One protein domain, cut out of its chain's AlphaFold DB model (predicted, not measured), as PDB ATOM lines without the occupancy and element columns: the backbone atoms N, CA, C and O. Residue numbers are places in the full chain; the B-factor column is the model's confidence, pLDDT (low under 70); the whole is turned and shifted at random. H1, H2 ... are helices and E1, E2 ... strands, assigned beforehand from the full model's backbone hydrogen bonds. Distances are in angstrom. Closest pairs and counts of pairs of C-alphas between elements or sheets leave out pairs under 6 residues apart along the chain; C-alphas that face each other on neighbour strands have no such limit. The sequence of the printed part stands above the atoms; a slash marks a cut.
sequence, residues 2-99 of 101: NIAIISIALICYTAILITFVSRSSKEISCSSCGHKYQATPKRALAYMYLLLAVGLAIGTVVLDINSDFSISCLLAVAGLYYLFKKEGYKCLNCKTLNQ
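Overview. This is residues 2 to 99 of the 101 residues of an uncharacterized protein of Desulfovibrio sp. S3730MH75 (UniProt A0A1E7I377). Three helices lie side by side in a flat row, H1, H2, H3, each running opposite to the one next to it, and a small two-strand hairpin, E1 and E2, extends the rod past one end of the row. The last stretch, residues 85 to 99, also runs out past that end. The printed part has 98 residues, with named elements in the order H1, E1, E2, H2, H3; the sheet, E1 - E2, is antiparallel and the class is mostly helix. The whole is loose, with a radius of gyration of the C-alphas of 17.1 A and spans of 55 by 24 by 16 A.

Arrangement. Look first at E1, residues 26 to 29, and E2, residues 36 to 39, an antiparallel hairpin at 144 degrees, where N 28 and O 37 are 2.9 A apart, within hydrogen-bond range. Next find H1, residues 2 to 24, and H2, residues 42 to 63: they touch, closest at the C-alphas of Ser 24 and Ala 44, 6.5 A, at a shallow tilt of 5 degrees, opposite ways. H3, residues 69 to 84, touches H2 in a helical hairpin, closest at the C-alphas of Ala 46 and Gly 79, 4.1 A, at a shallow tilt of 18 degrees, opposite ways. H1 and H3 are apart. In H1, H2 and H3 every O i to N i+4 pair is within hydrogen-bond range.

Along the chain. Find C-alpha 2 at (20.565, 11.544, 19.102); from there H1 runs 32.9 A to C-alpha 24. H2 covers 30.6 A, and H3 runs 23.0 A to C-alpha 84 at (12.507, 35.166, -9.529).

Size, cuts and confidence. The two C-alphas farthest apart, those of Asn 2 and Ser 32, are 55.8 A apart. The printed part has no cut and no long link. Residues 89 to 90 pair antiparallel with residues 97 to 98. Look for pLDDT under 70 at residues 2 to 3 and 63 to 68.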
ATOM      1  N   ASN A   2      20.376  10.590  20.209       64.81
ATOM      2  CA  ASN A   2      20.565  11.544  19.102       64.81
ATOM      3  C   ASN A   2      19.377  11.626  18.123       64.81
ATOM      4  O   ASN A   2      18.950  12.722  17.788       64.81
ATOM      5  N   ILE A   3      18.780  10.493  17.733       68.81
ATOM      6  CA  ILE A   3      17.667  10.467  16.763       68.81
ATOM      7  C   ILE A   3      16.426  11.204  17.286       68.81
ATOM      8  O   ILE A   3      15.814  11.957  16.540       68.81
ATOM      9  N   ALA A   4      16.089  11.047  18.573       74.31
ATOM     10  CA  ALA A   4      14.936  11.710  19.191       74.31
ATOM     11  C   ALA A   4      15.095  13.240  19.244       74.31
ATOM     12  O   ALA A   4      14.135  13.977  19.052       74.31
ATOM     13  N   ILE A   5      16.316  13.728  19.475       77.56
ATOM     14  CA  ILE A   5      16.611  15.167  19.486       77.56
ATOM     15  C   ILE A   5      16.492  15.740  18.069       77.56
ATOM     16  O   ILE A   5      15.901  16.802  17.880       77.56
ATOM     17  N   ILE A   6      17.006  15.022  17.066       73.81
ATOM     18  CA  ILE A   6      16.950  15.453  15.664       73.81
ATOM     19  C   ILE A   6      15.501  15.457  15.154       73.81
ATOM     20  O   ILE A   6      15.096  16.402  14.477       73.81
ATOM     21  N   SER A   7      14.689  14.460  15.514       72.00
ATOM     22  CA  SER A   7      13.274  14.433  15.132       72.00
ATOM     23  C   SER A   7      12.459  15.537  15.812       72.00
ATOM     24  O   SER A   7      11.648  16.179  15.145       72.00
ATOM     25  N   ILE A   8      12.721  15.853  17.086       82.31
ATOM     26  CA  ILE A   8      12.119  17.020  17.755       82.31
ATOM     27  C   ILE A   8      12.523  18.321  17.047       82.31
ATOM     28  O   ILE A   8      11.664  19.160  16.774       82.31
ATOM     29  N   ALA A   9      13.801  18.480  16.687       81.25
ATOM     30  CA  ALA A   9      14.277  19.658  15.965       81.25
ATOM     31  C   ALA A   9      13.587  19.822  14.596       81.25
ATOM     32  O   ALA A   9      13.192  20.932  14.241       81.25
ATOM     33  N   LEU A  10      13.371  18.725  13.862       76.62
ATOM     34  CA  LEU A  10      12.619  18.705  12.599       76.62
ATOM     35  C   LEU A  10      11.145  19.099  12.782       76.62
ATOM     36  O   LEU A  10      10.600  19.866  11.984       76.62
ATOM     37  N   ILE A  11      10.494  18.631  13.850       80.50
ATOM     38  CA  ILE A  11       9.110  19.011  14.172       80.50
ATOM     39  C   ILE A  11       9.035  20.506  14.508       80.50
ATOM     40  O   ILE A  11       8.198  21.224  13.961       80.50
ATOM     41  N   CYS A  12       9.944  21.014  15.342       85.06
ATOM     42  CA  CYS A  12      10.018  22.444  15.641       85.06
ATOM     43  C   CYS A  12      10.273  23.275  14.378       85.06
ATOM     44  O   CYS A  12       9.626  24.299  14.170       85.06
ATOM     45  N   TYR A  13      11.168  22.815  13.506       82.38
ATOM     46  CA  TYR A  13      11.479  23.472  12.243       82.38
ATOM     47  C   TYR A  13      10.255  23.581  11.324       82.38
ATOM     48  O   TYR A  13       9.930  24.666  10.842       82.38
ATOM     49  N   THR A  14       9.524  22.481  11.135       78.19
ATOM     50  CA  THR A  14       8.303  22.470  10.313       78.19
ATOM     51  C   THR A  14       7.195  23.340  10.914       78.19
ATOM     52  O   THR A  14       6.538  24.082  10.183       78.19
ATOM     53  N   ALA A  15       7.034  23.349  12.241       82.19
ATOM     54  CA  ALA A  15       6.087  24.231  12.926       82.19
ATOM     55  C   ALA A  15       6.429  25.724  12.747       82.19
ATOM     56  O   ALA A  15       5.538  26.543  12.487       82.19
ATOM     57  N   ILE A  16       7.715  26.086  12.828       84.06
ATOM     58  CA  ILE A  16       8.190  27.457  12.573       84.06
ATOM     59  C   ILE A  16       7.890  27.863  11.127       84.06
ATOM     60  O   ILE A  16       7.371  28.956  10.900       84.06
ATOM     61  N   LEU A  17       8.150  26.978  10.161       77.88
ATOM     62  CA  LEU A  17       7.860  27.216   8.745       77.88
ATOM     63  C   LEU A  17       6.367  27.473   8.490       77.88
ATOM     64  O   LEU A  17       6.007  28.466   7.856       77.88
ATOM     65  N   ILE A  18       5.484  26.634   9.037       77.50
ATOM     66  CA  ILE A  18       4.026  26.810   8.907       77.50
ATOM     67  C   ILE A  18       3.586  28.153   9.507       77.50
ATOM     68  O   ILE A  18       2.822  28.904   8.892       77.50
ATOM     69  N   THR A  19       4.109  28.489  10.687       81.88
ATOM     70  CA  THR A  19       3.784  29.742  11.380       81.88
ATOM     71  C   THR A  19       4.270  30.960  10.591       81.88
ATOM     72  O   THR A  19       3.554  31.960  10.480       81.88
ATOM     73  N   PHE A  20       5.461  30.877   9.995       81.00
ATOM     74  CA  PHE A  20       6.027  31.926   9.151       81.00
ATOM     75  C   PHE A  20       5.161  32.202   7.915       81.00
ATOM     76  O   PHE A  20       4.911  33.366   7.591       81.00
ATOM     77  N   VAL A  21       4.628  31.163   7.260       73.25
ATOM     78  CA  VAL A  21       3.707  31.330   6.117       73.25
ATOM     79  C   VAL A  21       2.415  31.995   6.529       73.25
ATOM     80  O   VAL A  21       1.999  32.958   5.887       73.25
ATOM     81  N   SER A  22       1.800  31.497   7.602       74.19
ATOM     82  CA  SER A  22       0.529  32.025   8.090       74.19
ATOM     83  C   SER A  22       0.634  33.524   8.395       74.19
ATOM     84  O   SER A  22      -0.239  34.298   8.006       74.19
ATOM     85  N   ARG A  23       1.756  33.953   8.989       81.81
ATOM     86  CA  ARG A  23       2.034  35.366   9.288       81.81
ATOM     87  C   ARG A  23       2.457  36.207   8.091       81.81
ATOM     88  O   ARG A  23       2.317  37.424   8.135       81.81
ATOM     89  N   SER A  24       2.996  35.591   7.045       80.88
ATOM     90  CA  SER A  24       3.465  36.323   5.865       80.88
ATOM     91  C   SER A  24       2.325  36.796   4.964       80.88
ATOM     92  O   SER A  24       2.552  37.650   4.110       80.88
ATOM     93  N   SER A  25       1.115  36.256   5.125       79.69
ATOM     94  CA  SER A  25      -0.067  36.687   4.378       79.69
ATOM     95  C   SER A  25      -0.375  38.162   4.631       79.69
ATOM     96  O   SER A  25      -0.511  38.599   5.771       79.69
ATOM     97  N   LYS A  26      -0.506  38.933   3.552       80.62
ATOM     98  CA  LYS A  26      -0.859  40.354   3.594       80.62
ATOM     99  C   LYS A  26      -2.265  40.547   3.043       80.62
ATOM    100  O   LYS A  26      -2.641  39.915   2.057       80.62
ATOM    101  N   GLU A  27      -3.041  41.426   3.668       84.50
ATOM    102  CA  GLU A  27      -4.299  41.896   3.088       84.50
ATOM    103  C   GLU A  27      -3.984  42.893   1.968       84.50
ATOM    104  O   GLU A  27      -3.221  43.841   2.161       84.50
ATOM    105  N   ILE A  28      -4.561  42.668   0.791       82.50
ATOM    106  CA  ILE A  28      -4.458  43.557  -0.364       82.50
ATOM    107  C   ILE A  28      -5.870  43.998  -0.735       82.50
ATOM    108  O   ILE A  28      -6.791  43.183  -0.787       82.50
ATOM    109  N   SER A  29      -6.034  45.286  -1.025       83.19
ATOM    110  CA  SER A  29      -7.250  45.805  -1.646       83.19
ATOM    111  C   SER A  29      -7.074  45.853  -3.160       83.19
ATOM    112  O   SER A  29      -6.047  46.319  -3.657       83.19
ATOM    113  N   CYS A  30      -8.060  45.368  -3.913       83.75
ATOM    114  CA  CYS A  30      -8.019  45.489  -5.364       83.75
ATOM    115  C   CYS A  30      -8.190  46.949  -5.802       83.75
ATOM    116  O   CYS A  30      -9.169  47.591  -5.428       83.75
ATOM    117  N   SER A  31      -7.313  47.433  -6.685       83.12
ATOM    118  CA  SER A  31      -7.380  48.800  -7.228       83.12
ATOM    119  C   SER A  31      -8.623  49.073  -8.084       83.12
ATOM    120  O   SER A  31      -9.016  50.223  -8.242       83.12
ATOM    121  N   SER A  32      -9.246  48.027  -8.636       84.12
ATOM    122  CA  SER A  32     -10.374  48.147  -9.565       84.12
ATOM    123  C   SER A  32     -11.743  47.987  -8.897       84.12
ATOM    124  O   SER A  32     -12.672  48.689  -9.276       84.12
ATOM    125  N   CYS A  33     -11.892  47.079  -7.926       85.88
ATOM    126  CA  CYS A  33     -13.190  46.792  -7.296       85.88
ATOM    127  C   CYS A  33     -13.225  47.032  -5.780       85.88
ATOM    128  O   CYS A  33     -14.259  46.802  -5.158       85.88
ATOM    129  N   GLY A  34     -12.105  47.425  -5.162       83.12
ATOM    130  CA  GLY A  34     -12.010  47.660  -3.717       83.12
ATOM    131  C   GLY A  34     -12.147  46.405  -2.846       83.12
ATOM    132  O   GLY A  34     -12.142  46.505  -1.622       83.12
ATOM    133  N   HIS A  35     -12.274  45.215  -3.446       86.88
ATOM    134  CA  HIS A  35     -12.385  43.969  -2.695       86.88
ATOM    135  C   HIS A  35     -11.068  43.656  -1.981       86.88
ATOM    136  O   HIS A  35     -10.007  43.609  -2.613       86.88
ATOM    137  N   LYS A  36     -11.161  43.417  -0.674       86.25
ATOM    138  CA  LYS A  36     -10.044  43.039   0.188       86.25
ATOM    139  C   LYS A  36      -9.885  41.529   0.197       86.25
ATOM    140  O   LYS A  36     -10.848  40.809   0.439       86.25
ATOM    141  N   TYR A  37      -8.674  41.055  -0.051       83.19
ATOM    142  CA  TYR A  37      -8.355  39.633  -0.009       83.19
ATOM    143  C   TYR A  37      -6.969  39.410   0.586       83.19
ATOM    144  O   TYR A  37      -6.077  40.251   0.468       83.19
ATOM    145  N   GLN A  38      -6.782  38.259   1.229       83.44
ATOM    146  CA  GLN A  38      -5.468  37.853   1.707       83.44
ATOM    147  C   GLN A  38      -4.654  37.261   0.564       83.44
ATOM    148  O   GLN A  38      -5.132  36.414  -0.193       83.44
ATOM    149  N   ALA A  39      -3.407  37.697   0.454       81.38
ATOM    150  CA  ALA A  39      -2.463  37.160  -0.500       81.38
ATOM    151  C   ALA A  39      -1.125  36.878   0.177       81.38
ATOM    152  O   ALA A  39      -0.581  37.703   0.912       81.38
ATOM    153  N   THR A  40      -0.573  35.702  -0.096       80.25
ATOM    154  CA  THR A  40       0.746  35.322   0.408       80.25
ATOM    155  C   THR A  40       1.833  35.834  -0.552       80.25
ATOM    156  O   THR A  40       1.760  35.563  -1.757       80.25
ATOM    157  N   PRO A  41       2.855  36.565  -0.066       80.12
ATOM    158  CA  PRO A  41       4.012  36.978  -0.857       80.12
ATOM    159  C   PRO A  41       4.639  35.771  -1.565       80.12
ATOM    160  O   PRO A  41       4.919  34.762  -0.911       80.12
ATOM    161  N   LYS A  42       4.893  35.849  -2.878       79.81
ATOM    162  CA  LYS A  42       5.552  34.738  -3.592       79.81
ATOM    163  C   LYS A  42       6.968  34.547  -3.067       79.81
ATOM    164  O   LYS A  42       7.417  33.411  -2.978       79.81
ATOM    165  N   ARG A  43       7.627  35.625  -2.631       78.88
ATOM    166  CA  ARG A  43       8.914  35.551  -1.921       78.88
ATOM    167  C   ARG A  43       8.840  34.754  -0.617       78.88
ATOM    168  O   ARG A  43       9.741  33.974  -0.346       78.88
ATOM    169  N   ALA A  44       7.773  34.894   0.170       80.44
ATOM    170  CA  ALA A  44       7.608  34.104   1.395       80.44
ATOM    171  C   ALA A  44       7.443  32.607   1.074       80.44
ATOM    172  O   ALA A  44       8.068  31.762   1.711       80.44
ATOM    173  N   LEU A  45       6.673  32.290   0.028       80.06
ATOM    174  CA  LEU A  45       6.576  30.933  -0.520       80.06
ATOM    175  C   LEU A  45       7.925  30.422  -1.048       80.06
ATOM    176  O   LEU A  45       8.283  29.278  -0.795       80.06
ATOM    177  N   ALA A  46       8.701  31.260  -1.734       84.12
ATOM    178  CA  ALA A  46      10.029  30.909  -2.230       84.12
ATOM    179  C   ALA A  46      10.972  30.490  -1.095       84.12
ATOM    180  O   ALA A  46      11.588  29.426  -1.166       84.12
ATOM    181  N   TYR A  47      11.031  31.292  -0.026       81.62
ATOM    182  CA  TYR A  47      11.828  30.969   1.155       81.62
ATOM    183  C   TYR A  47      11.374  29.671   1.815       81.62
ATOM    184  O   TYR A  47      12.221  28.891   2.228       81.62
ATOM    185  N   MET A  48      10.069  29.392   1.850       83.56
ATOM    186  CA  MET A  48       9.554  28.118   2.356       83.56
ATOM    187  C   MET A  48      10.046  26.917   1.565       83.56
ATOM    188  O   MET A  48      10.518  25.960   2.163       83.56
ATOM    189  N   TYR A  49       9.953  26.962   0.236       84.62
ATOM    190  CA  TYR A  49      10.417  25.864  -0.609       84.62
ATOM    191  C   TYR A  49      11.929  25.638  -0.470       84.62
ATOM    192  O   TYR A  49      12.368  24.494  -0.377       84.62
ATOM    193  N   LEU A  50      12.717  26.717  -0.387       84.31
ATOM    194  CA  LEU A  50      14.164  26.637  -0.158       84.31
ATOM    195  C   LEU A  50      14.500  26.071   1.224       84.31
ATOM    196  O   LEU A  50      15.352  25.195   1.342       84.31
ATOM    197  N   LEU A  51      13.818  26.542   2.266       84.88
ATOM    198  CA  LEU A  51      13.990  26.049   3.627       84.88
ATOM    199  C   LEU A  51      13.607  24.566   3.716       84.88
ATOM    200  O   LEU A  51      14.388  23.757   4.207       84.88
ATOM    201  N   LEU A  52      12.472  24.173   3.135       83.69
ATOM    202  CA  LEU A  52      12.060  22.773   3.083       83.69
ATOM    203  C   LEU A  52      13.099  21.902   2.362       83.69
ATOM    204  O   LEU A  52      13.423  20.832   2.863       83.69
ATOM    205  N   ALA A  53      13.664  22.372   1.242       85.06
ATOM    206  CA  ALA A  53      14.730  21.668   0.527       85.06
ATOM    207  C   ALA A  53      15.972  21.446   1.404       85.06
ATOM    208  O   ALA A  53      16.523  20.347   1.425       85.06
ATOM    209  N   VAL A  54      16.390  22.470   2.156       83.56
ATOM    210  CA  VAL A  54      17.524  22.379   3.089       83.56
ATOM    211  C   VAL A  54      17.213  21.418   4.237       83.56
ATOM    212  O   VAL A  54      18.030  20.558   4.551       83.56
ATOM    213  N   GLY A  55      16.025  21.520   4.838       80.25
ATOM    214  CA  GLY A  55      15.598  20.631   5.917       80.25
ATOM    215  C   GLY A  55      15.543  19.166   5.481       80.25
ATOM    216  O   GLY A  55      16.021  18.294   6.206       80.25
ATOM    217  N   LEU A  56      15.029  18.896   4.276       81.38
ATOM    218  CA  LEU A  56      14.975  17.549   3.711       81.38
ATOM    219  C   LEU A  56      16.379  17.021   3.391       81.38
ATOM    220  O   LEU A  56      16.685  15.888   3.739       81.38
ATOM    221  N   ALA A  57      17.258  17.849   2.814       78.50
ATOM    222  CA  ALA A  57      18.648  17.479   2.545       78.50
ATOM    223  C   ALA A  57      19.417  17.132   3.836       78.50
ATOM    224  O   ALA A  57      20.110  16.116   3.899       78.50
ATOM    225  N   ILE A  58      19.244  17.920   4.900       78.00
ATOM    226  CA  ILE A  58      19.821  17.608   6.217       78.00
ATOM    227  C   ILE A  58      19.237  16.293   6.749       78.00
ATOM    228  O   ILE A  58      19.988  15.440   7.213       78.00
ATOM    229  N   GLY A  59      17.921  16.091   6.634       74.94
ATOM    230  CA  GLY A  59      17.260  14.842   7.017       74.94
ATOM    231  C   GLY A  59      17.805  13.618   6.272       74.94
ATOM    232  O   GLY A  59      18.097  12.610   6.908       74.94
ATOM    233  N   THR A  60      18.021  13.717   4.957       75.56
ATOM    234  CA  THR A  60      18.601  12.623   4.157       75.56
ATOM    235  C   THR A  60      20.009  12.258   4.607       75.56
ATOM    236  O   THR A  60      20.308  11.085   4.766       75.56
ATOM    237  N   VAL A  61      20.865  13.251   4.871       73.56
ATOM    238  CA  VAL A  61      22.275  13.008   5.211       73.56
ATOM    239  C   VAL A  61      22.444  12.557   6.665       73.56
ATOM    240  O   VAL A  61      23.305  11.736   6.958       73.56
ATOM    241  N   VAL A  62      21.653  13.107   7.590       74.25
ATOM    242  CA  VAL A  62      21.836  12.896   9.037       74.25
ATOM    243  C   VAL A  62      21.019  11.717   9.566       74.25
ATOM    244  O   VAL A  62      21.452  11.042  10.499       74.25
ATOM    245  N   LEU A  63      19.825  11.490   9.019       69.62
ATOM    246  CA  LEU A  63      18.891  10.469   9.501       69.62
ATOM    247  C   LEU A  63      18.729   9.293   8.533       69.62
ATOM    248  O   LEU A  63      17.909   8.421   8.810       69.62
ATOM    249  N   ASP A  64      19.477   9.282   7.423       68.19
ATOM    250  CA  ASP A  64      19.369   8.280   6.352       68.19
ATOM    251  C   ASP A  64      17.906   8.071   5.919       68.19
ATOM    252  O   ASP A  64      17.415   6.964   5.693       68.19
ATOM    253  N   ILE A  65      17.147   9.174   5.894       65.31
ATOM    254  CA  ILE A  65      15.771   9.159   5.415       65.31
ATOM    255  C   ILE A  65      15.870   8.822   3.930       65.31
ATOM    256  O   ILE A  65      16.449   9.603   3.178       65.31
ATOM    257  N   ASN A  66      15.280   7.691   3.528       62.78
ATOM    258  CA  ASN A  66      15.097   7.229   2.141       62.78
ATOM    259  C   ASN A  66      14.221   8.189   1.298       62.78
ATOM    260  O   ASN A  66      13.326   7.775   0.565       62.78
ATOM    261  N   SER A  67      14.407   9.495   1.432       62.09
ATOM    262  CA  SER A  67      13.907  10.484   0.496       62.09
ATOM    263  C   SER A  67      14.991  10.733  -0.535       62.09
ATOM    264  O   SER A  67      16.090  11.165  -0.191       62.09
ATOM    265  N   ASP A  68      14.676  10.482  -1.802       68.19
ATOM    266  CA  ASP A  68      15.597  10.771  -2.892       68.19
ATOM    267  C   ASP A  68      16.038  12.234  -2.834       68.19
ATOM    268  O   ASP A  68      15.211  13.152  -2.787       68.19
ATOM    269  N   PHE A  69      17.349  12.462  -2.909       73.94
ATOM    270  CA  PHE A  69      17.946  13.798  -3.008       73.94
ATOM    271  C   PHE A  69      17.310  14.638  -4.137       73.94
ATOM    272  O   PHE A  69      17.212  15.865  -4.053       73.94
ATOM    273  N   SER A  70      16.779  13.962  -5.160       77.12
ATOM    274  CA  SER A  70      15.952  14.510  -6.237       77.12
ATOM    275  C   SER A  70      14.780  15.373  -5.742       77.12
ATOM    276  O   SER A  70      14.487  16.404  -6.350       77.12
ATOM    277  N   ILE A  71      14.132  15.010  -4.629       79.00
ATOM    278  CA  ILE A  71      13.019  15.772  -4.034       79.00
ATOM    279  C   ILE A  71      13.525  17.108  -3.482       79.00
ATOM    280  O   ILE A  71      12.914  18.150  -3.731       79.00
ATOM    281  N   SER A  72      14.671  17.105  -2.794       80.88
ATOM    282  CA  SER A  72      15.322  18.325  -2.300       80.88
ATOM    283  C   SER A  72      15.698  19.256  -3.455       80.88
ATOM    284  O   SER A  72      15.443  20.458  -3.389       80.88
ATOM    285  N   CYS A  73      16.223  18.710  -4.557       81.00
ATOM    286  CA  CYS A  73      16.497  19.484  -5.769       81.00
ATOM    287  C   CYS A  73      15.227  20.091  -6.382       81.00
ATOM    288  O   CYS A  73      15.225  21.276  -6.716       81.00
ATOM    289  N   LEU A  74      14.135  19.329  -6.503       85.44
ATOM    290  CA  LEU A  74      12.862  19.836  -7.033       85.44
ATOM    291  C   LEU A  74      12.297  20.974  -6.176       85.44
ATOM    292  O   LEU A  74      11.863  21.997  -6.711       85.44
ATOM    293  N   LEU A  75      12.346  20.824  -4.851       85.81
ATOM    294  CA  LEU A  75      11.938  21.862  -3.905       85.81
ATOM    295  C   LEU A  75      12.806  23.117  -4.040       85.81
ATOM    296  O   LEU A  75      12.274  24.227  -4.074       85.81
ATOM    297  N   ALA A  76      14.123  22.961  -4.198       85.38
ATOM    298  CA  ALA A  76      15.028  24.087  -4.411       85.38
ATOM    299  C   ALA A  76      14.722  24.829  -5.724       85.38
ATOM    300  O   ALA A  76      14.637  26.058  -5.734       85.38
ATOM    301  N   VAL A  77      14.481  24.096  -6.817       87.69
ATOM    302  CA  VAL A  77      14.091  24.676  -8.113       87.69
ATOM    303  C   VAL A  77      12.751  25.406  -8.007       87.69
ATOM    304  O   VAL A  77      12.627  26.525  -8.507       87.69
ATOM    305  N   ALA A  78      11.763  24.829  -7.317       85.69
ATOM    306  CA  ALA A  78      10.482  25.486  -7.072       85.69
ATOM    307  C   ALA A  78      10.660  26.783  -6.265       85.69
ATOM    308  O   ALA A  78      10.094  27.818  -6.622       85.69
ATOM    309  N   GLY A  79      11.492  26.758  -5.224       85.06
ATOM    310  CA  GLY A  79      11.821  27.938  -4.430       85.06
ATOM    311  C   GLY A  79      12.473  29.042  -5.259       85.06
ATOM    312  O   GLY A  79      11.998  30.176  -5.242       85.06
ATOM    313  N   LEU A  80      13.486  28.709  -6.064       86.56
ATOM    314  CA  LEU A  80      14.124  29.663  -6.980       86.56
ATOM    315  C   LEU A  80      13.131  30.215  -8.008       86.56
ATOM    316  O   LEU A  80      13.100  31.421  -8.254       86.56
ATOM    317  N   TYR A  81      12.264  29.364  -8.562       86.94
ATOM    318  CA  TYR A  81      11.218  29.788  -9.487       86.94
ATOM    319  C   TYR A  81      10.302  30.844  -8.857       86.94
ATOM    320  O   TYR A  81      10.065  31.890  -9.462       86.94
ATOM    321  N   TYR A  82       9.820  30.624  -7.631       82.88
ATOM    322  CA  TYR A  82       8.992  31.610  -6.929       82.88
ATOM    323  C   TYR A  82       9.766  32.871  -6.525       82.88
ATOM    324  O   TYR A  82       9.156  33.939  -6.462       82.88
ATOM    325  N   LEU A  83      11.079  32.772  -6.296       82.75
ATOM    326  CA  LEU A  83      11.936  33.906  -5.938       82.75
ATOM    327  C   LEU A  83      12.101  34.890  -7.106       82.75
ATOM    328  O   LEU A  83      12.020  36.103  -6.913       82.75
ATOM    329  N   PHE A  84      12.304  34.363  -8.318       80.94
ATOM    330  CA  PHE A  84      12.507  35.166  -9.529       80.94
ATOM    331  C   PHE A  84      11.205  35.521 -10.260       80.94
ATOM    332  O   PHE A  84      11.183  36.431 -11.094       80.94
ATOM    333  N   LYS A  85      10.096  34.832  -9.968       80.69
ATOM    334  CA  LYS A  85       8.806  35.113 -10.603       80.69
ATOM    335  C   LYS A  85       8.255  36.455 -10.134       80.69
ATOM    336  O   LYS A  85       7.976  36.647  -8.954       80.69
ATOM    337  N   LYS A  86       7.988  37.351 -11.092       73.25
ATOM    338  CA  LYS A  86       7.319  38.632 -10.821       73.25
ATOM    339  C   LYS A  86       6.021  38.420 -10.027       73.25
ATOM    340  O   LYS A  86       5.193  37.543 -10.328       73.25
ATOM    341  N   GLU A  87       5.862  39.222  -8.982       71.81
ATOM    342  CA  GLU A  87       4.683  39.205  -8.128       71.81
ATOM    343  C   GLU A  87       3.509  39.901  -8.823       71.81
ATOM    344  O   GLU A  87       3.655  40.914  -9.504       71.81
ATOM    345  N   GLY A  88       2.346  39.274  -8.704       77.38
ATOM    346  CA  GLY A  88       1.117  39.676  -9.366       77.38
ATOM    347  C   GLY A  88      -0.005  38.815  -8.815       77.38
ATOM    348  O   GLY A  88       0.062  37.584  -8.901       77.38
ATOM    349  N   TYR A  89      -0.985  39.472  -8.207       79.06
ATOM    350  CA  TYR A  89      -2.073  38.868  -7.457       79.06
ATOM    351  C   TYR A  89      -3.379  39.148  -8.163       79.06
ATOM    352  O   TYR A  89      -3.807  40.293  -8.282       79.06
ATOM    353  N   LYS A  90      -4.004  38.082  -8.650       80.81
ATOM    354  CA  LYS A  90      -5.270  38.170  -9.359       80.81
ATOM    355  C   LYS A  90      -6.403  38.340  -8.353       80.81
ATOM    356  O   LYS A  90      -6.570  37.494  -7.479       80.81
ATOM    357  N   CYS A  91      -7.195  39.398  -8.496       81.56
ATOM    358  CA  CYS A  91      -8.435  39.529  -7.739       81.56
ATOM    359  C   CYS A  91      -9.432  38.448  -8.189       81.56
ATOM    360  O   CYS A  91      -9.672  38.290  -9.386       81.56
ATOM    361  N   LEU A  92     -10.037  37.717  -7.250       81.56
ATOM    362  CA  LEU A  92     -11.023  36.673  -7.568       81.56
ATOM    363  C   LEU A  92     -12.312  37.244  -8.175       81.56
ATOM    364  O   LEU A  92     -12.946  36.575  -8.985       81.56
ATOM    365  N   ASN A  93     -12.658  38.487  -7.829       83.19
ATOM    366  CA  ASN A  93     -13.888  39.130  -8.277       83.19
ATOM    367  C   ASN A  93     -13.756  39.716  -9.697       83.19
ATOM    368  O   ASN A  93     -14.448  39.300 -10.618       83.19
ATOM    369  N   CYS A  94     -12.814  40.644  -9.912       83.31
ATOM    370  CA  CYS A  94     -12.666  41.353 -11.193       83.31
ATOM    371  C   CYS A  94     -11.521  40.841 -12.080       83.31
ATOM    372  O   CYS A  94     -11.302  41.369 -13.167       83.31
ATOM    373  N   LYS A  95     -10.772  39.816 -11.645       82.19
ATOM    374  CA  LYS A  95      -9.634  39.220 -12.376       82.19
ATOM    375  C   LYS A  95      -8.466  40.177 -12.672       82.19
ATOM    376  O   LYS A  95      -7.506  39.745 -13.310       82.19
ATOM    377  N   THR A  96      -8.500  41.411 -12.167       83.81
ATOM    378  CA  THR A  96      -7.417  42.396 -12.285       83.81
ATOM    379  C   THR A  96      -6.167  41.931 -11.538       83.81
ATOM    380  O   THR A  96      -6.255  41.343 -10.456       83.81
ATOM    381  N   LEU A  97      -5.000  42.181 -12.131       81.62
ATOM    382  CA  LEU A  97      -3.688  41.913 -11.544       81.62
ATOM    383  C   LEU A  97      -3.275  43.094 -10.659       81.62
ATOM    384  O   LEU A  97      -3.006  44.178 -11.166       81.62
ATOM    385  N   ASN A  98      -3.210  42.872  -9.347       77.94
ATOM    386  CA  ASN A  98      -2.674  43.834  -8.385       77.94
ATOM    387  C   ASN A  98      -1.244  43.445  -7.995       77.94
ATOM    388  O   ASN A  98      -0.894  42.260  -7.966       77.94
ATOM    389  N   GLN A  99      -0.424  44.434  -7.661       73.75
ATOM    390  CA  GLN A  99       0.878  44.210  -7.038       73.75
ATOM    391  C   GLN A  99       0.749  44.379  -5.522       73.75
ATOM    392  O   GLN A  99      -0.129  45.096  -5.046       73.75
TER     393      GLN A  99